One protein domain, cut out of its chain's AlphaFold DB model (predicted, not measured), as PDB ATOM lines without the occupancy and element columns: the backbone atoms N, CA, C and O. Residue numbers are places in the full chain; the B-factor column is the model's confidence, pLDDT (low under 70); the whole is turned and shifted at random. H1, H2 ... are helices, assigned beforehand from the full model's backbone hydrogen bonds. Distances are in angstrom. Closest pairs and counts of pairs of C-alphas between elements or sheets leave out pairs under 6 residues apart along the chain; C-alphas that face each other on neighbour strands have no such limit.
ATOM      1  N   ILE A  43     220.043 252.057 206.836       52.56
ATOM      2  CA  ILE A  43     219.214 253.237 206.557       52.56
ATOM      3  C   ILE A  43     218.598 253.676 207.892       52.56
ATOM      4  O   ILE A  43     217.858 252.917 208.528       52.56
ATOM      5  N   SER A  44     218.992 254.865 208.349       71.38
ATOM      6  CA  SER A  44     218.480 255.504 209.561       71.38
ATOM      7  C   SER A  44     216.959 255.613 209.463       71.38
ATOM      8  O   SER A  44     216.439 255.858 208.376       71.38
ATOM      9  N   PHE A  45     216.242 255.402 210.570       79.06
ATOM     10  CA  PHE A  45     214.794 255.612 210.591       79.06
ATOM     11  C   PHE A  45     214.488 257.036 210.080       79.06
ATOM     12  O   PHE A  45     215.087 257.982 210.599       79.06
ATOM     13  N   PRO A  46     213.609 257.218 209.073       76.88
ATOM     14  CA  PRO A  46     213.414 258.515 208.412       76.88
ATOM     15  C   PRO A  46     212.598 259.525 209.246       76.88
ATOM     16  O   PRO A  46     212.092 260.511 208.710       76.88
ATOM     17  N   GLY A  47     212.457 259.289 210.554       77.19
ATOM     18  CA  GLY A  47     211.707 260.132 211.478       77.19
ATOM     19  C   GLY A  47     212.382 261.479 211.793       77.19
ATOM     20  O   GLY A  47     213.607 261.608 211.679       77.19
ATOM     21  N   PRO A  48     211.603 262.496 212.215       84.38
ATOM     22  CA  PRO A  48     210.177 262.419 212.525       84.38
ATOM     23  C   PRO A  48     209.293 262.380 211.269       84.38
ATOM     24  O   PRO A  48     209.428 263.230 210.385       84.38
ATOM     25  N   LEU A  49     208.347 261.444 211.205       84.00
ATOM     26  CA  LEU A  49     207.515 261.188 210.023       84.00
ATOM     27  C   LEU A  49     206.465 262.275 209.769       84.00
ATOM     28  O   LEU A  49     206.059 262.493 208.636       84.00
ATOM     29  N   LEU A  50     206.067 263.021 210.799       80.88
ATOM     30  CA  LEU A  50     205.199 264.196 210.646       80.88
ATOM     31  C   LEU A  50     205.982 265.486 210.353       80.88
ATOM     32  O   LEU A  50     205.408 266.576 210.347       80.88
ATOM     33  N   SER A  51     207.297 265.393 210.136       79.19
ATOM     34  CA  SER A  51     208.094 266.548 209.734       79.19
ATOM     35  C   SER A  51     207.890 266.869 208.254       79.19
ATOM     36  O   SER A  51     207.736 265.988 207.411       79.19
ATOM     37  N   SER A  52     207.999 268.149 207.901       68.50
ATOM     38  CA  SER A  52     207.914 268.615 206.510       68.50
ATOM     39  C   SER A  52     209.079 268.154 205.618       68.50
ATOM     40  O   SER A  52     209.123 268.513 204.445       68.50
ATOM     41  N   LYS A  53     210.078 267.461 206.180       73.25
ATOM     42  CA  LYS A  53     211.262 266.967 205.464       73.25
ATOM     43  C   LYS A  53     211.100 265.515 205.010       73.25
ATOM     44  O   LYS A  53     211.835 265.097 204.117       73.25
ATOM     45  N   MET A  54     210.176 264.766 205.612       82.88
ATOM     46  CA  MET A  54     209.989 263.351 205.316       82.88
ATOM     47  C   MET A  54     209.470 263.147 203.886       82.88
ATOM     48  O   MET A  54     208.578 263.868 203.438       82.88
ATOM     49  N   GLN A  55     210.059 262.184 203.174       82.69
ATOM     50  CA  GLN A  55     209.604 261.736 201.858       82.69
ATOM     51  C   GLN A  55     208.924 260.372 201.992       82.69
ATOM     52  O   GLN A  55     209.449 259.466 202.644       82.69
ATOM     53  N   MET A  56     207.762 260.220 201.356       84.06
ATOM     54  CA  MET A  56     206.972 258.987 201.422       84.06
ATOM     55  C   MET A  56     207.757 257.785 200.877       84.06
ATOM     56  O   MET A  56     207.645 256.678 201.400       84.06
ATOM     57  N   GLU A  57     208.584 257.990 199.851       85.56
ATOM     58  CA  GLU A  57     209.400 256.943 199.236       85.56
ATOM     59  C   GLU A  57     210.406 256.341 200.226       85.56
ATOM     60  O   GLU A  57     210.558 255.118 200.287       85.56
ATOM     61  N   ASP A  58     211.043 257.180 201.050       86.25
ATOM     62  CA  ASP A  58     211.998 256.741 202.072       86.25
ATOM     63  C   ASP A  58     211.304 255.912 203.160       86.25
ATOM     64  O   ASP A  58     211.833 254.894 203.616       86.25
ATOM     65  N   LEU A  59     210.086 256.312 203.542       89.56
ATOM     66  CA  LEU A  59     209.258 255.571 204.491       89.56
ATOM     67  C   LEU A  59     208.831 254.210 203.924       89.56
ATOM     68  O   LEU A  59     208.960 253.199 204.615       89.56
ATOM     69  N   ILE A  60     208.369 254.154 202.672       89.25
ATOM     70  CA  ILE A  60     207.981 252.894 202.020       89.25
ATOM     71  C   ILE A  60     209.183 251.943 201.935       89.25
ATOM     72  O   ILE A  60     209.063 250.773 202.307       89.25
ATOM     73  N   HIS A  61     210.357 252.434 201.528       89.50
ATOM     74  CA  HIS A  61     211.578 251.625 201.500       89.50
ATOM     75  C   HIS A  61     211.980 251.113 202.888       89.50
ATOM     76  O   HIS A  61     212.374 249.951 203.034       89.50
ATOM     77  N   PHE A  62     211.851 251.951 203.919       90.69
ATOM     78  CA  PHE A  62     212.084 251.546 205.301       90.69
ATOM     79  C   PHE A  62     211.128 250.421 205.732       90.69
ATOM     80  O   PHE A  62     211.593 249.387 206.220       90.69
ATOM     81  N   ILE A  63     209.819 250.583 205.503       92.69
ATOM     82  CA  ILE A  63     208.783 249.595 205.848       92.69
ATOM     83  C   ILE A  63     209.042 248.258 205.139       92.69
ATOM     84  O   ILE A  63     209.034 247.203 205.780       92.69
ATOM     85  N   GLN A  64     209.334 248.293 203.835       91.56
ATOM     86  CA  GLN A  64     209.634 247.098 203.041       91.56
ATOM     87  C   GLN A  64     210.826 246.325 203.607       91.56
ATOM     88  O   GLN A  64     210.771 245.101 203.739       91.56
ATOM     89  N   ARG A  65     211.896 247.027 203.991       90.69
ATOM     90  CA  ARG A  65     213.069 246.402 204.609       90.69
ATOM     91  C   ARG A  65     212.726 245.765 205.956       90.69
ATOM     92  O   ARG A  65     213.086 244.609 206.161       90.69
ATOM     93  N   LYS A  66     211.995 246.462 206.836       92.06
ATOM     94  CA  LYS A  66     211.570 245.913 208.139       92.06
ATOM     95  C   LYS A  66     210.713 244.656 207.965       92.06
ATOM     96  O   LYS A  66     210.948 243.661 208.641       92.06
ATOM     97  N   SER A  67     209.793 244.654 206.998       91.88
ATOM     98  CA  SER A  67     209.010 243.463 206.638       91.88
ATOM     99  C   SER A  67     209.909 242.285 206.215       91.88
ATOM    100  O   SER A  67     209.726 241.154 206.676       91.88
ATOM    101  N   GLN A  68     210.947 242.536 205.406       89.94
ATOM    102  CA  GLN A  68     211.918 241.503 205.015       89.94
ATOM    103  C   GLN A  68     212.783 241.006 206.181       89.94
ATOM    104  O   GLN A  68     213.026 239.802 206.282       89.94
ATOM    105  N   GLU A  69     213.230 241.892 207.072       89.81
ATOM    106  CA  GLU A  69     213.981 241.531 208.283       89.81
ATOM    107  C   GLU A  69     213.155 240.603 209.185       89.81
ATOM    108  O   GLU A  69     213.646 239.553 209.610       89.81
ATOM    109  N   CYS A  70     211.867 240.910 209.382       90.06
ATOM    110  CA  CYS A  70     210.946 240.043 210.114       90.06
ATOM    111  C   CYS A  70     210.841 238.650 209.477       90.06
ATOM    112  O   CYS A  70     210.905 237.633 210.168       90.06
ATOM    113  N   LEU A  71     210.772 238.573 208.144       87.06
ATOM    114  CA  LEU A  71     210.767 237.296 207.427       87.06
ATOM    115  C   LEU A  71     212.082 236.516 207.555       87.06
ATOM    116  O   LEU A  71     212.058 235.287 207.441       87.06
ATOM    117  N   GLN A  72     213.229 237.181 207.696       87.38
ATOM    118  CA  GLN A  72     214.529 236.524 207.903       87.38
ATOM    119  C   GLN A  72     214.669 235.970 209.324       87.38
ATOM    120  O   GLN A  72     215.369 234.981 209.536       87.38
ATOM    121  N   HIS A  73     213.975 236.579 210.282       86.25
ATOM    122  CA  HIS A  73     214.032 236.233 211.696       86.25
ATOM    123  C   HIS A  73     212.715 235.675 212.240       86.25
ATOM    124  O   HIS A  73     212.478 235.748 213.439       86.25
ATOM    125  N   VAL A  74     211.898 235.061 211.383       84.94
ATOM    126  CA  VAL A  74     210.552 234.559 211.713       84.94
ATOM    127  C   VAL A  74     210.500 233.587 212.904       84.94
ATOM    128  O   VAL A  74     209.460 233.447 213.545       84.94
ATOM    129  N   ASP A  75     211.618 232.924 213.212       81.44
ATOM    130  CA  ASP A  75     211.755 232.010 214.352       81.44
ATOM    131  C   ASP A  75     211.897 232.735 215.703       81.44
ATOM    132  O   ASP A  75     211.759 232.112 216.757       81.44
ATOM    133  N   LYS A  76     212.201 234.039 215.697       82.62
ATOM    134  CA  LYS A  76     212.279 234.854 216.912       82.62
ATOM    135  C   LYS A  76     210.868 235.277 217.362       82.62
ATOM    136  O   LYS A  76     209.980 235.418 216.518       82.62
ATOM    137  N   PRO A  77     210.656 235.506 218.672       79.25
ATOM    138  CA  PRO A  77     209.381 235.998 219.192       79.25
ATOM    139  C   PRO A  77     208.906 237.258 218.459       79.25
ATOM    140  O   PRO A  77     209.733 238.080 218.063       79.25
ATOM    141  N   GLU A  78     207.588 237.388 218.282       81.75
ATOM    142  CA  GLU A  78     206.896 238.595 217.783       81.75
ATOM    143  C   GLU A  78     207.226 239.018 216.337       81.75
ATOM    144  O   GLU A  78     206.594 239.919 215.789       81.75
ATOM    145  N   GLN A  79     208.166 238.345 215.660       87.31
ATOM    146  CA  GLN A  79     208.541 238.673 214.278       87.31
ATOM    147  C   GLN A  79     207.436 238.354 213.269       87.31
ATOM    148  O   GLN A  79     207.378 238.962 212.201       87.31
ATOM    149  N   LYS A  80     206.534 237.422 213.591       88.56
ATOM    150  CA  LYS A  80     205.383 237.100 212.737       88.56
ATOM    151  C   LYS A  80     204.364 238.234 212.761       88.56
ATOM    152  O   LYS A  80     203.916 238.681 211.709       88.56
ATOM    153  N   GLU A  81     204.028 238.713 213.952       91.31
ATOM    154  CA  GLU A  81     203.140 239.848 214.183       91.31
ATOM    155  C   GLU A  81     203.740 241.120 213.578       91.31
ATOM    156  O   GLU A  81     203.072 241.798 212.797       91.31
ATOM    157  N   ALA A  82     205.027 241.380 213.823       90.31
ATOM    158  CA  ALA A  82     205.734 242.510 213.229       90.31
ATOM    159  C   ALA A  82     205.718 242.468 211.693       90.31
ATOM    160  O   ALA A  82     205.484 243.493 211.056       90.31
ATOM    161  N   TYR A  83     205.892 241.293 211.079       93.06
ATOM    162  CA  TYR A  83     205.770 241.139 209.628       93.06
ATOM    163  C   TYR A  83     204.385 241.558 209.111       93.06
ATOM    164  O   TYR A  83     204.293 242.297 208.125       93.06
ATOM    165  N   PHE A  84     203.309 241.107 209.766       93.62
ATOM    166  CA  PHE A  84     201.952 241.503 209.386       93.62
ATOM    167  C   PHE A  84     201.735 243.003 209.580       93.62
ATOM    168  O   PHE A  84     201.230 243.649 208.665       93.62
ATOM    169  N   PHE A  85     202.181 243.566 210.706       94.12
ATOM    170  CA  PHE A  85     202.122 245.004 210.960       94.12
ATOM    171  C   PHE A  85     202.795 245.805 209.834       94.12
ATOM    172  O   PHE A  85     202.149 246.645 209.209       94.12
ATOM    173  N   TRP A  86     204.055 245.501 209.506       94.94
ATOM    174  CA  TRP A  86     204.791 246.216 208.460       94.94
ATOM    175  C   TRP A  86     204.149 246.064 207.081       94.94
ATOM    176  O   TRP A  86     204.068 247.034 206.333       94.94
ATOM    177  N   SER A  87     203.637 244.877 206.756       94.50
ATOM    178  CA  SER A  87     202.963 244.634 205.474       94.50
ATOM    179  C   SER A  87     201.657 245.433 205.346       94.50
ATOM    180  O   SER A  87     201.343 245.942 204.273       94.50
ATOM    181  N   ILE A  88     200.905 245.578 206.440       92.75
ATOM    182  CA  ILE A  88     199.680 246.390 206.480       92.75
ATOM    183  C   ILE A  88     200.022 247.884 206.372       92.75
ATOM    184  O   ILE A  88     199.387 248.594 205.593       92.75
ATOM    185  N   MET A  89     201.053 248.354 207.085       92.94
ATOM    186  CA  MET A  89     201.524 249.741 206.983       92.94
ATOM    187  C   MET A  89     201.997 250.089 205.566       92.94
ATOM    188  O   MET A  89     201.703 251.177 205.083       92.94
ATOM    189  N   GLU A  90     202.678 249.172 204.868       93.62
ATOM    190  CA  GLU A  90     203.084 249.374 203.468       93.62
ATOM    191  C   GLU A  90     201.871 249.645 202.571       93.62
ATOM    192  O   GLU A  90     201.870 250.601 201.794       93.62
ATOM    193  N   LEU A  91     200.820 248.830 202.709       91.06
ATOM    194  CA  LEU A  91     199.586 248.991 201.946       91.06
ATOM    195  C   LEU A  91     198.922 250.336 202.245       91.06
ATOM    196  O   LEU A  91     198.623 251.078 201.308       91.06
ATOM    197  N   LEU A  92     198.753 250.670 203.526       87.94
ATOM    198  CA  LEU A  92     198.139 251.924 203.961       87.94
ATOM    199  C   LEU A  92     198.920 253.146 203.461       87.94
ATOM    200  O   LEU A  92     198.319 254.046 202.874       87.94
ATOM    201  N   CYS A  93     200.250 253.153 203.580       88.19
ATOM    202  CA  CYS A  93     201.092 254.224 203.043       88.19
ATOM    203  C   CYS A  93     200.990 254.321 201.514       88.19
ATOM    204  O   CYS A  93     200.766 255.403 200.977       88.19
ATOM    205  N   SER A  94     201.084 253.196 200.794       88.25
ATOM    206  CA  SER A  94     201.060 253.179 199.321       88.25
ATOM    207  C   SER A  94     199.735 253.656 198.709       88.25
ATOM    208  O   SER A  94     199.686 254.047 197.542       88.25
ATOM    209  N   LYS A  95     198.655 253.620 199.495       84.88
ATOM    210  CA  LYS A  95     197.298 254.010 199.095       84.88
ATOM    211  C   LYS A  95     196.834 255.314 199.746       84.88
ATOM    212  O   LYS A  95     195.663 255.664 199.615       84.88
ATOM    213  N   ASN A  96     197.728 256.038 200.424       80.00
ATOM    214  CA  ASN A  96     197.406 257.255 201.173       80.00
ATOM    215  C   ASN A  96     196.229 257.058 202.150       80.00
ATOM    216  O   ASN A  96     195.311 257.872 202.187       80.00
ATOM    217  N   GLY A  97     196.201 255.934 202.867       74.19
ATOM    218  CA  GLY A  97     195.145 255.591 203.825       74.19
ATOM    219  C   GLY A  97     193.825 255.092 203.217       74.19
ATOM    220  O   GLY A  97     193.013 254.526 203.938       74.19
ATOM    221  N   ASN A  98     193.614 255.215 201.899       76.06
ATOM    222  CA  ASN A  98     192.390 254.766 201.221       76.06
ATOM    223  C   ASN A  98     192.471 253.283 200.836       76.06
ATOM    224  O   ASN A  98     192.667 252.938 199.667       76.06
ATOM    225  N   VAL A  99     192.359 252.405 201.830       80.44
ATOM    226  CA  VAL A  99     192.477 250.950 201.670       80.44
ATOM    227  C   VAL A  99     191.149 250.272 201.975       80.44
ATOM    228  O   VAL A  99     190.527 250.551 202.994       80.44
ATOM    229  N   LEU A 100     190.737 249.329 201.125       82.25
ATOM    230  CA  LEU A 100     189.588 248.473 201.418       82.25
ATOM    231  C   LEU A 100     189.995 247.350 202.386       82.25
ATOM    232  O   LEU A 100     191.044 246.728 202.209       82.25
ATOM    233  N   LEU A 101     189.136 246.997 203.350       83.75
ATOM    234  CA  LEU A 101     189.395 245.901 204.304       83.75
ATOM    235  C   LEU A 101     189.711 244.558 203.613       83.75
ATOM    236  O   LEU A 101     190.548 243.783 204.080       83.75
ATOM    237  N   ALA A 102     189.129 244.314 202.436       84.06
ATOM    238  CA  ALA A 102     189.437 243.147 201.613       84.06
ATOM    239  C   ALA A 102     190.902 243.114 201.123       84.06
ATOM    240  O   ALA A 102     191.487 242.037 200.999       84.06
ATOM    241  N   GLU A 103     191.530 244.267 200.863       87.81
ATOM    242  CA  GLU A 103     192.950 244.336 200.485       87.81
ATOM    243  C   GLU A 103     193.855 243.966 201.671       87.81
ATOM    244  O   GLU A 103     194.850 243.256 201.490       87.81
ATOM    245  N   VAL A 104     193.470 244.350 202.893       89.75
ATOM    246  CA  VAL A 104     194.137 243.915 204.134       89.75
ATOM    247  C   VAL A 104     193.998 242.400 204.316       89.75
ATOM    248  O   VAL A 104     194.985 241.714 204.592       89.75
ATOM    249  N   ALA A 105     192.812 241.837 204.069       89.94
ATOM    250  CA  ALA A 105     192.591 240.390 204.123       89.94
ATOM    251  C   ALA A 105     193.503 239.616 203.151       89.94
ATOM    252  O   ALA A 105     194.052 238.568 203.502       89.94
ATOM    253  N   VAL A 106     193.733 240.147 201.943       91.94
ATOM    254  CA  VAL A 106     194.664 239.556 200.965       91.94
ATOM    255  C   VAL A 106     196.093 239.494 201.511       91.94
ATOM    256  O   VAL A 106     196.783 238.494 201.283       91.94
ATOM    257  N   ILE A 107     196.545 240.520 202.239       92.25
ATOM    258  CA  ILE A 107     197.861 240.521 202.897       92.25
ATOM    259  C   ILE A 107     197.927 239.437 203.966       92.25
ATOM    260  O   ILE A 107     198.881 238.660 203.980       92.25
ATOM    261  N   LEU A 108     196.899 239.334 204.811       92.12
ATOM    262  CA  LEU A 108     196.837 238.327 205.869       92.12
ATOM    263  C   LEU A 108     196.890 236.898 205.299       92.12
ATOM    264  O   LEU A 108     197.696 236.084 205.756       92.12
ATOM    265  N   PHE A 109     196.122 236.599 204.242       90.50
ATOM    266  CA  PHE A 109     196.147 235.284 203.587       90.50
ATOM    267  C   PHE A 109     197.503 234.957 202.949       90.50
ATOM    268  O   PHE A 109     198.027 233.854 203.133       90.50
ATOM    269  N   LYS A 110     198.089 235.903 202.203       89.62
ATOM    270  CA  LYS A 110     199.396 235.708 201.552       89.62
ATOM    271  C   LYS A 110     200.510 235.542 202.580       89.62
ATOM    272  O   LYS A 110     201.312 234.616 202.466       89.62
ATOM    273  N   GLY A 111     200.528 236.405 203.592       88.31
ATOM    274  CA  GLY A 111     201.504 236.374 204.671       88.31
ATOM    275  C   GLY A 111     201.458 235.066 205.451       88.31
ATOM    276  O   GLY A 111     202.494 234.439 205.653       88.31
ATOM    277  N   TYR A 112     200.258 234.580 205.787       88.12
ATOM    278  CA  TYR A 112     200.091 233.275 206.426       88.12
ATOM    279  C   TYR A 112     200.695 232.136 205.589       88.12
ATOM    280  O   TYR A 112     201.425 231.298 206.123       88.12
ATOM    281  N   GLY A 113     200.441 232.118 204.274       85.06
ATOM    282  CA  GLY A 113     201.024 231.131 203.360       85.06
ATOM    283  C   GLY A 113     202.556 231.152 203.359       85.06
ATOM    284  O   GLY A 113     203.186 230.109 203.532       85.06
ATOM    285  N   LEU A 114     203.153 232.342 203.249       85.19
ATOM    286  CA  LEU A 114     204.608 232.531 203.240       85.19
ATOM    287  C   LEU A 114     205.271 232.114 204.561       85.19
ATOM    288  O   LEU A 114     206.278 231.402 204.559       85.19
ATOM    289  N   LEU A 115     204.703 232.527 205.699       83.75
ATOM    290  CA  LEU A 115     205.217 232.167 207.024       83.75
ATOM    291  C   LEU A 115     205.125 230.653 207.258       83.75
ATOM    292  O   LEU A 115     206.054 230.045 207.797       83.75
ATOM    293  N   ARG A 116     204.039 230.020 206.796       81.31
ATOM    294  CA  ARG A 116     203.847 228.566 206.865       81.31
ATOM    295  C   ARG A 116     204.905 227.799 206.068       81.31
ATOM    296  O   ARG A 116     205.403 226.783 206.552       81.31
ATOM    297  N   GLU A 117     205.255 228.262 204.870       81.38
ATOM    298  CA  GLU A 117     206.297 227.634 204.045       81.38
ATOM    299  C   GLU A 117     207.687 227.737 204.688       81.38
ATOM    300  O   GLU A 117     208.436 226.755 204.699       81.38
ATOM    301  N   LYS A 118     208.020 228.891 205.284       78.19
ATOM    302  CA  LYS A 118     209.310 229.100 205.959       78.19
ATOM    303  C   LYS A 118     209.484 228.250 207.222       78.19
ATOM    304  O   LYS A 118     210.581 227.750 207.455       78.19
ATOM    305  N   LEU A 119     208.421 228.035 207.997       74.69
ATOM    306  CA  LEU A 119     208.477 227.376 209.313       74.69
ATOM    307  C   LEU A 119     208.390 225.834 209.281       74.69
ATOM    308  O   LEU A 119     208.298 225.206 210.335       74.69
ATOM    309  N   ARG A 120     208.401 225.202 208.093       66.69
ATOM    310  CA  ARG A 120     208.424 223.734 207.874       66.69
ATOM    311  C   ARG A 120     207.642 222.903 208.918       66.69
ATOM    312  O   ARG A 120     208.195 222.023 209.572       66.69
ATOM    313  N   GLY A 121     206.329 223.121 209.020       57.56
ATOM    314  CA  GLY A 121     205.391 222.138 209.592       57.56
ATOM    315  C   GLY A 121     205.340 221.998 211.121       57.56
ATOM    316  O   GLY A 121     204.801 221.001 211.606       57.56
ATOM    317  N   GLY A 122     205.850 222.963 211.892       57.47
ATOM    318  CA  GLY A 122     205.600 223.030 213.340       57.47
ATOM    319  C   GLY A 122     204.109 223.219 213.679       57.47
ATOM    320  O   GLY A 122     203.342 223.741 212.871       57.47
ATOM    321  N   LYS A 123     203.671 222.790 214.877       51.44
ATOM    322  CA  LYS A 123     202.309 223.057 215.384       51.44
ATOM    323  C   LYS A 123     202.096 224.575 215.467       51.44
ATOM    324  O   LYS A 123     202.615 225.220 216.370       51.44
ATOM    325  N   HIS A 124     201.355 225.125 214.511       55.50
ATOM    326  CA  HIS A 124     201.054 226.550 214.433       55.50
ATOM    327  C   HIS A 124     200.010 226.942 215.488       55.50
ATOM    328  O   HIS A 124     198.930 226.354 215.524       55.50
ATOM    329  N   GLN A 125     200.330 227.936 216.318       53.28
ATOM    330  CA  GLN A 125     199.387 228.579 217.244       53.28
ATOM    331  C   GLN A 125     198.768 229.867 216.664       53.28
ATOM    332  O   GLN A 125     197.850 230.426 217.254       53.28
ATOM    333  N   ASP A 126     199.182 230.296 215.470       62.34
ATOM    334  CA  ASP A 126     198.888 231.643 214.958       62.34
ATOM    335  C   ASP A 126     197.654 231.639 214.035       62.34
ATOM    336  O   ASP A 126     197.711 232.011 212.865       62.34
ATOM    337  N   GLY A 127     196.525 231.132 214.540       72.62
ATOM    338  CA  GLY A 127     195.250 231.093 213.806       72.62
ATOM    339  C   GLY A 127     194.545 232.451 213.703       72.62
ATOM    340  O   GLY A 127     193.585 232.593 212.944       72.62
ATOM    341  N   TRP A 128     195.024 233.451 214.447       88.94
ATOM    342  CA  TRP A 128     194.404 234.768 214.545       88.94
ATOM    343  C   TRP A 128     194.390 235.510 213.201       88.94
ATOM    344  O   TRP A 128     193.384 236.118 212.859       88.94
ATOM    345  N   CYS A 129     195.437 235.415 212.377       89.69
ATOM    346  CA  CYS A 129     195.486 236.160 211.114       89.69
ATOM    347  C   CYS A 129     194.496 235.620 210.070       89.69
ATOM    348  O   CYS A 129     193.933 236.397 209.305       89.69
ATOM    349  N   LEU A 130     194.225 234.308 210.072       89.00
ATOM    350  CA  LEU A 130     193.187 233.707 209.228       89.00
ATOM    351  C   LEU A 130     191.784 234.088 209.698       89.00
ATOM    352  O   LEU A 130     190.938 234.403 208.866       89.00
ATOM    353  N   ALA A 131     191.544 234.064 211.010       89.94
ATOM    354  CA  ALA A 131     190.265 234.477 211.579       89.94
ATOM    355  C   ALA A 131     189.987 235.965 211.301       89.94
ATOM    356  O   ALA A 131     188.884 236.304 210.877       89.94
ATOM    357  N   LEU A 132     191.003 236.826 211.417       90.94
ATOM    358  CA  LEU A 132     190.898 238.237 211.054       90.94
ATOM    359  C   LEU A 132     190.629 238.396 209.552       90.94
ATOM    360  O   LEU A 132     189.693 239.086 209.170       90.94
ATOM    361  N   ALA A 133     191.368 237.698 208.683       90.06
ATOM    362  CA  ALA A 133     191.157 237.768 207.235       90.06
ATOM    363  C   ALA A 133     189.745 237.332 206.807       90.06
ATOM    364  O   ALA A 133     189.166 237.923 205.900       90.06
ATOM    365  N   GLN A 134     189.186 236.306 207.457       88.19
ATOM    366  CA  GLN A 134     187.814 235.854 207.219       88.19
ATOM    367  C   GLN A 134     186.787 236.908 207.630       88.19
ATOM    368  O   GLN A 134     185.837 237.148 206.888       88.19
ATOM    369  N   LEU A 135     187.000 237.546 208.781       87.75
ATOM    370  CA  LEU A 135     186.128 238.590 209.306       87.75
ATOM    371  C   LEU A 135     186.091 239.806 208.366       87.75
ATOM    372  O   LEU A 135     185.010 240.259 207.998       87.75
ATOM    373  N   LEU A 136     187.254 240.221 207.854       86.06
ATOM    374  CA  LEU A 136     187.398 241.300 206.864       86.06
ATOM    375  C   LEU A 136     186.811 240.972 205.473       86.06
ATOM    376  O   LEU A 136     186.749 241.842 204.608       86.06
ATOM    377  N   CYS A 137     186.430 239.715 205.220       83.50
ATOM    378  CA  CYS A 137     185.826 239.252 203.966       83.50
ATOM    379  C   CYS A 137     184.321 238.942 204.093       83.50
ATOM    380  O   CYS A 137     183.728 238.434 203.137       83.50
ATOM    381  N   SER A 138     183.712 239.175 205.260       77.25
ATOM    382  CA  SER A 138     182.289 238.910 205.499       77.25
ATOM    383  C   SER A 138     181.375 239.904 204.757       77.25
ATOM    384  O   SER A 138     181.812 240.969 204.329       77.25
ATOM    385  N   ALA A 139     180.108 239.531 204.536       56.12
ATOM    386  CA  ALA A 139     179.150 240.297 203.723       56.12
ATOM    387  C   ALA A 139     178.289 241.294 204.531       56.12
ATOM    388  O   ALA A 139     177.288 241.789 204.011       56.12
ATOM    389  N   ASP A 140     178.661 241.551 205.786       62.16
ATOM    390  CA  ASP A 140     177.945 242.453 206.699       62.16
ATOM    391  C   ASP A 140     178.256 243.942 206.414       62.16
ATOM    392  O   ASP A 140     179.045 244.262 205.521       62.16
ATOM    393  N   SER A 141     177.593 244.866 207.114       64.50
ATOM    394  CA  SER A 141     177.831 246.309 206.943       64.50
ATOM    395  C   SER A 141     179.207 246.746 207.489       64.50
ATOM    396  O   SER A 141     179.740 246.110 208.395       64.50
ATOM    397  N   GLU A 142     179.789 247.840 206.970       63.06
ATOM    398  CA  GLU A 142     181.124 248.324 207.398       63.06
ATOM    399  C   GLU A 142     181.209 248.593 208.916       63.06
ATOM    400  O   GLU A 142     182.224 248.295 209.538       63.06
ATOM    401  N   GLU A 143     180.136 249.092 209.535       61.56
ATOM    402  CA  GLU A 143     180.075 249.381 210.979       61.56
ATOM    403  C   GLU A 143     180.076 248.093 211.829       61.56
ATOM    404  O   GLU A 143     180.742 248.006 212.862       61.56
ATOM    405  N   GLU A 144     179.402 247.042 211.353       66.44
ATOM    406  CA  GLU A 144     179.406 245.722 211.995       66.44
ATOM    407  C   GLU A 144     180.763 245.011 211.830       66.44
ATOM    408  O   GLU A 144     181.185 244.281 212.733       66.44
ATOM    409  N   HIS A 145     181.486 245.250 210.724       72.19
ATOM    410  CA  HIS A 145     182.836 244.705 210.505       72.19
ATOM    411  C   HIS A 145     183.836 245.234 211.525       72.19
ATOM    412  O   HIS A 145     184.553 244.442 212.138       72.19
ATOM    413  N   LEU A 146     183.887 246.552 211.717       74.88
ATOM    414  CA  LEU A 146     184.865 247.184 212.605       74.88
ATOM    415  C   LEU A 146     184.649 246.780 214.066       74.88
ATOM    416  O   LEU A 146     185.599 246.369 214.737       74.88
ATOM    417  N   SER A 147     183.392 246.753 214.519       79.12
ATOM    418  CA  SER A 147     183.040 246.277 215.860       79.12
ATOM    419  C   SER A 147     183.497 244.827 216.099       79.12
ATOM    420  O   SER A 147     184.090 244.509 217.135       79.12
ATOM    421  N   ALA A 148     183.324 243.952 215.104       83.50
ATOM    422  CA  ALA A 148     183.755 242.561 215.195       83.50
ATOM    423  C   ALA A 148     185.295 242.403 215.187       83.50
ATOM    424  O   ALA A 148     185.822 241.526 215.882       83.50
ATOM    425  N   VAL A 149     186.034 243.256 214.458       86.50
ATOM    426  CA  VAL A 149     187.512 243.313 214.519       86.50
ATOM    427  C   VAL A 149     187.976 243.697 215.929       86.50
ATOM    428  O   VAL A 149     188.881 243.061 216.478       86.50
ATOM    429  N   VAL A 150     187.351 244.707 216.539       85.12
ATOM    430  CA  VAL A 150     187.693 245.183 217.889       85.12
ATOM    431  C   VAL A 150     187.442 244.099 218.940       85.12
ATOM    432  O   VAL A 150     188.299 243.847 219.792       85.12
ATOM    433  N   ASP A 151     186.309 243.404 218.870       85.94
ATOM    434  CA  ASP A 151     185.990 242.319 219.804       85.94
ATOM    435  C   ASP A 151     186.933 241.117 219.656       85.94
ATOM    436  O   ASP A 151     187.316 240.488 220.650       85.94
ATOM    437  N   MET A 152     187.389 240.838 218.432       89.62
ATOM    438  CA  MET A 152     188.466 239.880 218.202       89.62
ATOM    439  C   MET A 152     189.775 240.326 218.871       89.62
ATOM    440  O   MET A 152     190.431 239.503 219.514       89.62
ATOM    441  N   GLY A 153     190.127 241.611 218.785       88.12
ATOM    442  CA  GLY A 153     191.276 242.189 219.487       88.12
ATOM    443  C   GLY A 153     191.205 241.982 221.003       88.12
ATOM    444  O   GLY A 153     192.136 241.430 221.594       88.12
ATOM    445  N   LYS A 154     190.067 242.316 221.629       85.25
ATOM    446  CA  LYS A 154     189.843 242.116 223.076       85.25
ATOM    447  C   LYS A 154     190.029 240.655 223.485       85.25
ATOM    448  O   LYS A 154     190.657 240.358 224.503       85.25
ATOM    449  N   LYS A 155     189.506 239.729 222.676       88.56
ATOM    450  CA  LYS A 155     189.655 238.291 222.913       88.56
ATOM    451  C   LYS A 155     191.123 237.862 222.854       88.56
ATOM    452  O   LYS A 155     191.582 237.191 223.777       88.56
ATOM    453  N   LEU A 156     191.857 238.264 221.817       88.88
ATOM    454  CA  LEU A 156     193.274 237.919 221.658       88.88
ATOM    455  C   LEU A 156     194.125 238.431 222.824       88.88
ATOM    456  O   LEU A 156     194.976 237.698 223.324       88.88
ATOM    457  N   ASP A 157     193.864 239.645 223.310       84.62
ATOM    458  CA  ASP A 157     194.591 240.182 224.460       84.62
ATOM    459  C   ASP A 157     194.289 239.411 225.756       84.62
ATOM    460  O   ASP A 157     195.203 239.098 226.524       84.62
ATOM    461  N   SER A 158     193.031 238.997 225.961       83.81
ATOM    462  CA  SER A 158     192.650 238.131 227.090       83.81
ATOM    463  C   SER A 158     193.322 236.748 227.052       83.81
ATOM    464  O   SER A 158     193.551 236.137 228.095       83.81
ATOM    465  N   GLU A 159     193.691 236.279 225.857       87.25
ATOM    466  CA  GLU A 159     194.426 235.031 225.619       87.25
ATOM    467  C   GLU A 159     195.958 235.218 225.688       87.25
ATOM    468  O   GLU A 159     196.709 234.253 225.540       87.25
ATOM    469  N   GLY A 160     196.440 236.441 225.944       81.94
ATOM    470  CA  GLY A 160     197.865 236.777 226.026       81.94
ATOM    471  C   GLY A 160     198.548 236.998 224.672       81.94
ATOM    472  O   GLY A 160     199.766 237.162 224.625       81.94
ATOM    473  N   LEU A 161     197.786 237.038 223.575       87.25
ATOM    474  CA  LEU A 161     198.263 237.347 222.223       87.25
ATOM    475  C   LEU A 161     198.227 238.865 221.980       87.25
ATOM    476  O   LEU A 161     197.592 239.356 221.047       87.25
ATOM    477  N   THR A 162     198.908 239.615 222.845       84.38
ATOM    478  CA  THR A 162     198.799 241.079 222.931       84.38
ATOM    479  C   THR A 162     199.189 241.784 221.627       84.38
ATOM    480  O   THR A 162     198.439 242.618 221.132       84.38
ATOM    481  N   TYR A 163     200.283 241.397 220.963       88.25
ATOM    482  CA  TYR A 163     200.656 242.051 219.701       88.25
ATOM    483  C   TYR A 163     199.666 241.739 218.554       88.25
ATOM    484  O   TYR A 163     199.313 242.619 217.768       88.25
ATOM    485  N   ALA A 164     199.114 240.525 218.501       89.69
ATOM    486  CA  ALA A 164     198.047 240.199 217.553       89.69
ATOM    487  C   ALA A 164     196.769 241.023 217.813       89.69
ATOM    488  O   ALA A 164     196.109 241.454 216.865       89.69
ATOM    489  N   ALA A 165     196.451 241.300 219.082       88.19
ATOM    490  CA  ALA A 165     195.371 242.213 219.445       88.19
ATOM    491  C   ALA A 165     195.636 243.639 218.937       88.19
ATOM    492  O   ALA A 165     194.744 244.244 218.348       88.19
ATOM    493  N   HIS A 166     196.870 244.145 219.070       88.12
ATOM    494  CA  HIS A 166     197.236 245.479 218.567       88.12
ATOM    495  C   HIS A 166     197.032 245.591 217.057       88.12
ATOM    496  O   HIS A 166     196.552 246.614 216.581       88.12
ATOM    497  N   ILE A 167     197.338 244.532 216.302       90.12
ATOM    498  CA  ILE A 167     197.101 244.496 214.853       90.12
ATOM    499  C   ILE A 167     195.604 244.599 214.537       90.12
ATOM    500  O   ILE A 167     195.246 245.277 213.581       90.12
ATOM    501  N   CYS A 168     194.727 243.988 215.339       88.81
ATOM    502  CA  CYS A 168     193.281 244.139 215.162       88.81
ATOM    503  C   CYS A 168     192.855 245.601 215.356       88.81
ATOM    504  O   CYS A 168     192.160 246.141 214.500       88.81
ATOM    505  N   TYR A 169     193.334 246.269 216.410       84.19
ATOM    506  CA  TYR A 169     193.026 247.684 216.654       84.19
ATOM    507  C   TYR A 169     193.562 248.600 215.542       84.19
ATOM    508  O   TYR A 169     192.859 249.488 215.081       84.19
ATOM    509  N   VAL A 170     194.770 248.327 215.042       84.44
ATOM    510  CA  VAL A 170     195.364 249.039 213.900       84.44
ATOM    511  C   VAL A 170     194.535 248.866 212.620       84.44
ATOM    512  O   VAL A 170     194.358 249.821 211.872       84.44
ATOM    513  N   VAL A 171     194.046 247.652 212.345       84.88
ATOM    514  CA  VAL A 171     193.246 247.343 211.147       84.88
ATOM    515  C   VAL A 171     191.848 247.939 211.222       84.88
ATOM    516  O   VAL A 171     191.309 248.322 210.186       84.88
ATOM    517  N   ALA A 172     191.267 248.027 212.420       78.25
ATOM    518  CA  ALA A 172     189.961 248.638 212.597       78.25
ATOM    519  C   ALA A 172     189.959 250.124 212.192       78.25
ATOM    520  O   ALA A 172     188.893 250.650 211.900       78.25
ATOM    521  N   LEU A 173     191.128 250.788 212.146       65.69
ATOM    522  CA  LEU A 173     191.279 252.219 211.833       65.69
ATOM    523  C   LEU A 173     190.307 253.124 212.607       65.69
ATOM    524  O   LEU A 173     190.140 254.289 212.241       65.69
ATOM    525  N   GLU A 174     189.701 252.623 213.686       49.75
ATOM    526  CA  GLU A 174     189.116 253.487 214.682       49.75
ATOM    527  C   GLU A 174     190.271 254.364 215.143       49.75
ATOM    528  O   GLU A 174     191.371 253.880 215.455       49.75
ATOM    529  N   GLU A 175     190.043 255.680 215.117       44.62
ATOM    530  CA  GLU A 175     190.821 256.574 215.956       44.62
ATOM    531  C   GLU A 175     190.981 255.844 217.284       44.62
ATOM    532  O   GLU A 175     190.024 255.234 217.763       44.62
ATOM    533  N   LEU A 176     192.193 255.797 217.828       39.81
ATOM    534  CA  LEU A 176     192.388 255.323 219.189       39.81
ATOM    535  C   LEU A 176     191.670 256.327 220.104       39.81
ATOM    536  O   LEU A 176     192.308 257.123 220.788       39.81
ATOM    537  N   GLU A 177     190.334 256.316 220.078       35.50
ATOM    538  CA  GLU A 177     189.464 256.709 221.150       35.50
ATOM    539  C   GLU A 177     190.115 256.072 222.357       35.50
ATOM    540  O   GLU A 177     190.330 254.855 222.417       35.50
ATOM    541  N   ILE A 178     190.543 256.932 223.270       34.91
ATOM    542  CA  ILE A 178     191.039 256.561 224.577       34.91
ATOM    543  C   ILE A 178     189.887 255.803 225.244       34.91
ATOM    544  O   ILE A 178     189.067 256.363 225.966       34.91
ATOM    545  N   CYS A 179     189.783 254.508 224.955       28.33
ATOM    546  CA  CYS A 179     188.901 253.620 225.656       28.33
ATOM    547  C   CYS A 179     189.506 253.455 227.036       28.33
ATOM    548  O   CYS A 179     190.598 252.913 227.227       28.33
ATOM    549  N   GLN A 180     188.693 253.819 228.012       37.00
ATOM    550  CA  GLN A 180     188.332 252.879 229.056       37.00
ATOM    551  C   GLN A 180     188.276 251.435 228.483       37.00
ATOM    552  O   GLN A 180     187.216 250.982 228.067       37.00
ATOM    553  N   GLY A 181     189.411 250.719 228.392       45.53
ATOM    554  CA  GLY A 181     189.413 249.282 228.074       45.53
ATOM    555  C   GLY A 181     190.521 248.667 227.201       45.53
ATOM    556  O   GLY A 181     190.531 247.440 227.130       45.53
ATOM    557  N   TYR A 182     191.443 249.406 226.564       52.62
ATOM    558  CA  TYR A 182     192.573 248.796 225.816       52.62
ATOM    559  C   TYR A 182     193.870 248.747 226.648       52.62
ATOM    560  O   TYR A 182     194.055 249.543 227.562       52.62
ATOM    561  N   SER A 183     194.768 247.796 226.361       51.06
ATOM    562  CA  SER A 183     195.868 247.393 227.260       51.06
ATOM    563  C   SER A 183     197.291 247.754 226.793       51.06
ATOM    564  O   SER A 183     198.242 247.111 227.247       51.06
ATOM    565  N   PHE A 184     197.474 248.747 225.906       60.94
ATOM    566  CA  PHE A 184     198.810 249.089 225.397       60.94
ATOM    567  C   PHE A 184     199.086 250.571 225.158       60.94
ATOM    568  O   PHE A 184     198.245 251.325 224.681       60.94
ATOM    569  N   ASP A 185     200.336 250.933 225.444       64.44
ATOM    570  CA  ASP A 185     200.908 252.272 225.294       64.44
ATOM    571  C   ASP A 185     201.644 252.459 223.956       64.44
ATOM    572  O   ASP A 185     201.642 253.543 223.375       64.44
ATOM    573  N   LEU A 186     202.294 251.393 223.471       73.88
ATOM    574  CA  LEU A 186     203.084 251.355 222.238       73.88
ATOM    575  C   LEU A 186     202.755 250.090 221.443       73.88
ATOM    576  O   LEU A 186     202.577 249.007 222.010       73.88
ATOM    577  N   ILE A 187     202.704 250.203 220.116       83.19
ATOM    578  CA  ILE A 187     202.467 249.043 219.248       83.19
ATOM    579  C   ILE A 187     203.587 248.015 219.468       83.19
ATOM    580  O   ILE A 187     204.750 248.372 219.635       83.19
ATOM    581  N   GLY A 188     203.209 246.735 219.538       80.19
ATOM    582  CA  GLY A 188     204.124 245.645 219.882       80.19
ATOM    583  C   GLY A 188     204.454 245.494 221.368       80.19
ATOM    584  O   GLY A 188     205.171 244.564 221.716       80.19
ATOM    585  N   CYS A 189     203.958 246.355 222.267       74.19
ATOM    586  CA  CYS A 189     204.378 246.348 223.671       74.19
ATOM    587  C   CYS A 189     203.209 246.507 224.649       74.19
ATOM    588  O   CYS A 189     202.486 247.496 224.619       74.19
ATOM    589  N   LYS A 190     203.067 245.557 225.584       64.25
ATOM    590  CA  LYS A 190     202.067 245.627 226.666       64.25
ATOM    591  C   LYS A 190     202.390 246.694 227.721       64.25
ATOM    592  O   LYS A 190     201.507 247.198 228.399       64.25
ATOM    593  N   CYS A 191     203.672 246.997 227.894       63.78
ATOM    594  CA  CYS A 191     204.183 248.022 228.796       63.78
ATOM    595  C   CYS A 191     205.450 248.641 228.201       63.78
ATOM    596  O   CYS A 191     206.024 248.095 227.254       63.78
ATOM    597  N   LEU A 192     205.899 249.768 228.760       61.38
ATOM    598  CA  LEU A 192     207.098 250.459 228.290       61.38
ATOM    599  C   LEU A 192     208.322 249.512 228.288       61.38
ATOM    600  O   LEU A 192     208.700 249.005 229.351       61.38
ATOM    601  N   PRO A 193     208.973 249.281 227.133       62.84
ATOM    602  CA  PRO A 193     210.106 248.367 227.061       62.84
ATOM    603  C   PRO A 193     211.304 248.842 227.882       62.84
ATOM    604  O   PRO A 193     211.715 249.999 227.806       62.84
ATOM    605  N   VAL A 194     211.918 247.913 228.618       51.38
ATOM    606  CA  VAL A 194     213.149 248.167 229.391       51.38
ATOM    607  C   VAL A 194     214.389 248.157 228.485       51.38
ATOM    608  O   VAL A 194     215.360 248.864 228.746       51.38
ATOM    609  N   SER A 195     214.363 247.363 227.406       64.62
ATOM    610  CA  SER A 195     215.457 247.290 226.430       64.62
ATOM    611  C   SER A 195     215.416 248.465 225.453       64.62
ATOM    612  O   SER A 195     214.374 248.765 224.870       64.62
ATOM    613  N   GLN A 196     216.578 249.072 225.203       61.50
ATOM    614  CA  GLN A 196     216.729 250.184 224.265       61.50
ATOM    615  C   GLN A 196     216.374 249.797 222.821       61.50
ATOM    616  O   GLN A 196     215.775 250.602 222.108       61.50
ATOM    617  N   SER A 197     216.712 248.576 222.388       66.19
ATOM    618  CA  SER A 197     216.373 248.098 221.041       66.19
ATOM    619  C   SER A 197     214.865 247.905 220.879       66.19
ATOM    620  O   SER A 197     214.292 248.381 219.904       66.19
ATOM    621  N   ALA A 198     214.220 247.296 221.874       67.50
ATOM    622  CA  ALA A 198     212.781 247.048 221.868       67.50
ATOM    623  C   ALA A 198     211.976 248.355 221.934       67.50
ATOM    624  O   ALA A 198     211.018 248.527 221.190       67.50
ATOM    625  N   LEU A 199     212.402 249.316 222.766       68.69
ATOM    626  CA  LEU A 199     211.775 250.639 222.832       68.69
ATOM    627  C   LEU A 199     211.877 251.368 221.489       68.69
ATOM    628  O   LEU A 199     210.911 251.978 221.042       68.69
ATOM    629  N   ARG A 200     213.042 251.295 220.835       75.56
ATOM    630  CA  ARG A 200     213.231 251.889 219.513       75.56
ATOM    631  C   ARG A 200     212.294 251.257 218.486       75.56
ATOM    632  O   ARG A 200     211.627 251.992 217.771       75.56
ATOM    633  N   GLU A 201     212.227 249.931 218.421       80.31
ATOM    634  CA  GLU A 201     211.353 249.222 217.478       80.31
ATOM    635  C   GLU A 201     209.870 249.552 217.702       80.31
ATOM    636  O   GLU A 201     209.158 249.828 216.739       80.31
ATOM    637  N   ALA A 202     209.426 249.614 218.960       81.25
ATOM    638  CA  ALA A 202     208.055 249.975 219.316       81.25
ATOM    639  C   ALA A 202     207.703 251.424 218.931       81.25
ATOM    640  O   ALA A 202     206.595 251.707 218.465       81.25
ATOM    641  N   ILE A 203     208.653 252.354 219.077       81.25
ATOM    642  CA  ILE A 203     208.489 253.752 218.655       81.25
ATOM    643  C   ILE A 203     208.450 253.859 217.130       81.25
ATOM    644  O   ILE A 203     207.570 254.539 216.610       81.25
ATOM    645  N   GLU A 204     209.334 253.156 216.408       86.69
ATOM    646  CA  GLU A 204     209.319 253.111 214.937       86.69
ATOM    647  C   GLU A 204     207.947 252.639 214.421       86.69
ATOM    648  O   GLU A 204     207.377 253.257 213.524       86.69
ATOM    649  N   GLN A 205     207.385 251.582 215.016       88.19
ATOM    650  CA  GLN A 205     206.057 251.064 214.666       88.19
ATOM    651  C   GLN A 205     204.945 252.072 214.967       88.19
ATOM    652  O   GLN A 205     204.119 252.369 214.105       88.19
ATOM    653  N   THR A 206     204.945 252.628 216.178       86.31
ATOM    654  CA  THR A 206     203.917 253.580 216.621       86.31
ATOM    655  C   THR A 206     203.941 254.859 215.783       86.31
ATOM    656  O   THR A 206     202.893 255.398 215.443       86.31
ATOM    657  N   GLU A 207     205.122 255.321 215.372       86.75
ATOM    658  CA  GLU A 207     205.262 256.519 214.551       86.75
ATOM    659  C   GLU A 207     204.798 256.311 213.106       86.75
ATOM    660  O   GLU A 207     204.165 257.196 212.531       86.75
ATOM    661  N   VAL A 208     205.068 255.139 212.520       89.19
ATOM    662  CA  VAL A 208     204.548 254.778 211.190       89.19
ATOM    663  C   VAL A 208     203.024 254.703 211.221       89.19
ATOM    664  O   VAL A 208     202.367 255.217 210.317       89.19
ATOM    665  N   TYR A 209     202.459 254.125 212.282       86.25
ATOM    666  CA  TYR A 209     201.015 254.091 212.475       86.25
ATOM    667  C   TYR A 209     200.416 255.497 212.617       86.25
ATOM    668  O   TYR A 209     199.469 255.831 211.913       86.25
ATOM    669  N   GLU A 210     201.005 256.361 213.447       85.12
ATOM    670  CA  GLU A 210     200.556 257.750 213.592       85.12
ATOM    671  C   GLU A 210     200.636 258.525 212.269       85.12
ATOM    672  O   GLU A 210     199.742 259.315 211.958       85.12
ATOM    673  N   TYR A 211     201.676 258.285 211.464       86.25
ATOM    674  CA  TYR A 211     201.769 258.854 210.124       86.25
ATOM    675  C   TYR A 211     200.613 258.389 209.234       86.25
ATOM    676  O   TYR A 211     199.961 259.225 208.611       86.25
ATOM    677  N   VAL A 212     200.302 257.091 209.221       82.44
ATOM    678  CA  VAL A 212     199.155 256.549 208.481       82.44
ATOM    679  C   VAL A 212     197.837 257.171 208.948       82.44
ATOM    680  O   VAL A 212     197.057 257.606 208.103       82.44
ATOM    681  N   CYS A 213     197.613 257.301 210.259       77.25
ATOM    682  CA  CYS A 213     196.442 258.004 210.792       77.25
ATOM    683  C   CYS A 213     196.383 259.453 210.296       77.25
ATOM    684  O   CYS A 213     195.319 259.944 209.939       77.25
ATOM    685  N   SER A 214     197.522 260.144 210.208       78.94
ATOM    686  CA  SER A 214     197.550 261.520 209.704       78.94
ATOM    687  C   SER A 214     197.161 261.639 208.224       78.94
ATOM    688  O   SER A 214     196.686 262.698 207.818       78.94
ATOM    689  N   LEU A 215     197.313 260.576 207.422       74.00
ATOM    690  CA  LEU A 215     196.878 260.554 206.018       74.00
ATOM    691  C   LEU A 215     195.351 260.495 205.885       74.00
ATOM    692  O   LEU A 215     194.822 260.971 204.882       74.00
ATOM    693  N   THR A 216     194.652 259.934 206.877       65.19
ATOM    694  CA  THR A 216     193.188 259.806 206.885       65.19
ATOM    695  C   THR A 216     192.508 260.910 207.694       65.19
ATOM    696  O   THR A 216     191.555 261.511 207.204       65.19
ATOM    697  N   SER A 217     193.008 261.230 208.895       62.84
ATOM    698  CA  SER A 217     192.408 262.227 209.797       62.84
ATOM    699  C   SER A 217     193.008 263.631 209.661       62.84
ATOM    700  O   SER A 217     192.337 264.618 209.956       62.84
ATOM    701  N   GLY A 218     194.256 263.765 209.190       60.53
ATOM    702  CA  GLY A 218     194.953 265.052 209.028       60.53
ATOM    703  C   GLY A 218     195.699 265.567 210.270       60.53
ATOM    704  O   GLY A 218     196.205 266.702 210.271       60.53
ATOM    705  N   PHE A 219     195.781 264.785 211.354       60.41
ATOM    706  CA  PHE A 219     196.388 265.233 212.614       60.41
ATOM    707  C   PHE A 219     197.279 264.181 213.300       60.41
ATOM    708  O   PHE A 219     197.213 262.992 213.014       60.41
TER     709      PHE A 219
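This is residues 43 to 219 of the 625 residues of the protein "RAC-alpha serine/threonine-protein kinase-like" of Ictalurus punctatus (UniProt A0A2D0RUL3). Five helices, H2 to H6, follow one another as hairpins and curve back into a ring that closes where H6 meets H2; H1 and H7 pack on H2 outside this ring. The 177 printed residues hold seven named helices, H1 to H7 in chain order, and no named strand; the class is all helix, with mostly aligned packing. The whole is compact and rounded, with a radius of gyration of the C-alphas of 15.6 A and spans of 42 by 38 by 30 A.

Start at the longest helix, H7, residues 196 to 217; its residues 205 to 212 alone touch the hub, H2, residues 79 to 94, closest at the C-alphas of Val 212 and Cys 93, 6.2 A apart. H1, residues 56 to 72, forms a hairpin with H2: the closest C-alphas, Ser 67 and Tyr 83, are 5.0 A apart, at a shallow tilt of 22 degrees. H1 and H7 are near each other. H3, residues 101 to 118, touches H2 at Val 104 and Ile 88, closest C-alphas 6.5 A apart, at 37 degrees, only just a steep tilt. H4, residues 128 to 135, touches H3 at Ala 133 and Ala 105, closest C-alphas 4.3 A apart. H5, residues 142 to 158, touches H4 at Val 149 and Leu 132, closest C-alphas 7.0 A apart. H6, residues 162 to 172, touches H5 at Ala 165 and Gly 153, closest C-alphas 4.1 A apart, and residues 81 to 85 of H2 alone, closest at the C-alphas of Ala 164 and Glu 81, 6.1 A apart. Every O i to N i+4 pair is within hydrogen-bond range in H1 to H6; in H7, 17 of 18 are.

Find C-alpha 56 at (206.972, 258.987, 201.422), where H1 begins, and C-alpha 217 at (192.408, 262.227, 209.797), where H7 ends. From first to last C-alpha, H7 measures 30.8 A, H3 26.1 A, H5 25.0 A, H1 24.6 A, H2 22.1 A, H6 15.6 A and H4 10.5 A.

The C-alphas farthest apart, Ser 52 and Lys 123, are 46.8 A apart. The printed part has no cut, and the link from H6 to H7, 23 residues, is long. Look for pLDDT under 70 at 42 residues, among them 120 to 126, 139 to 144, 173 to 185 and 190 to 199.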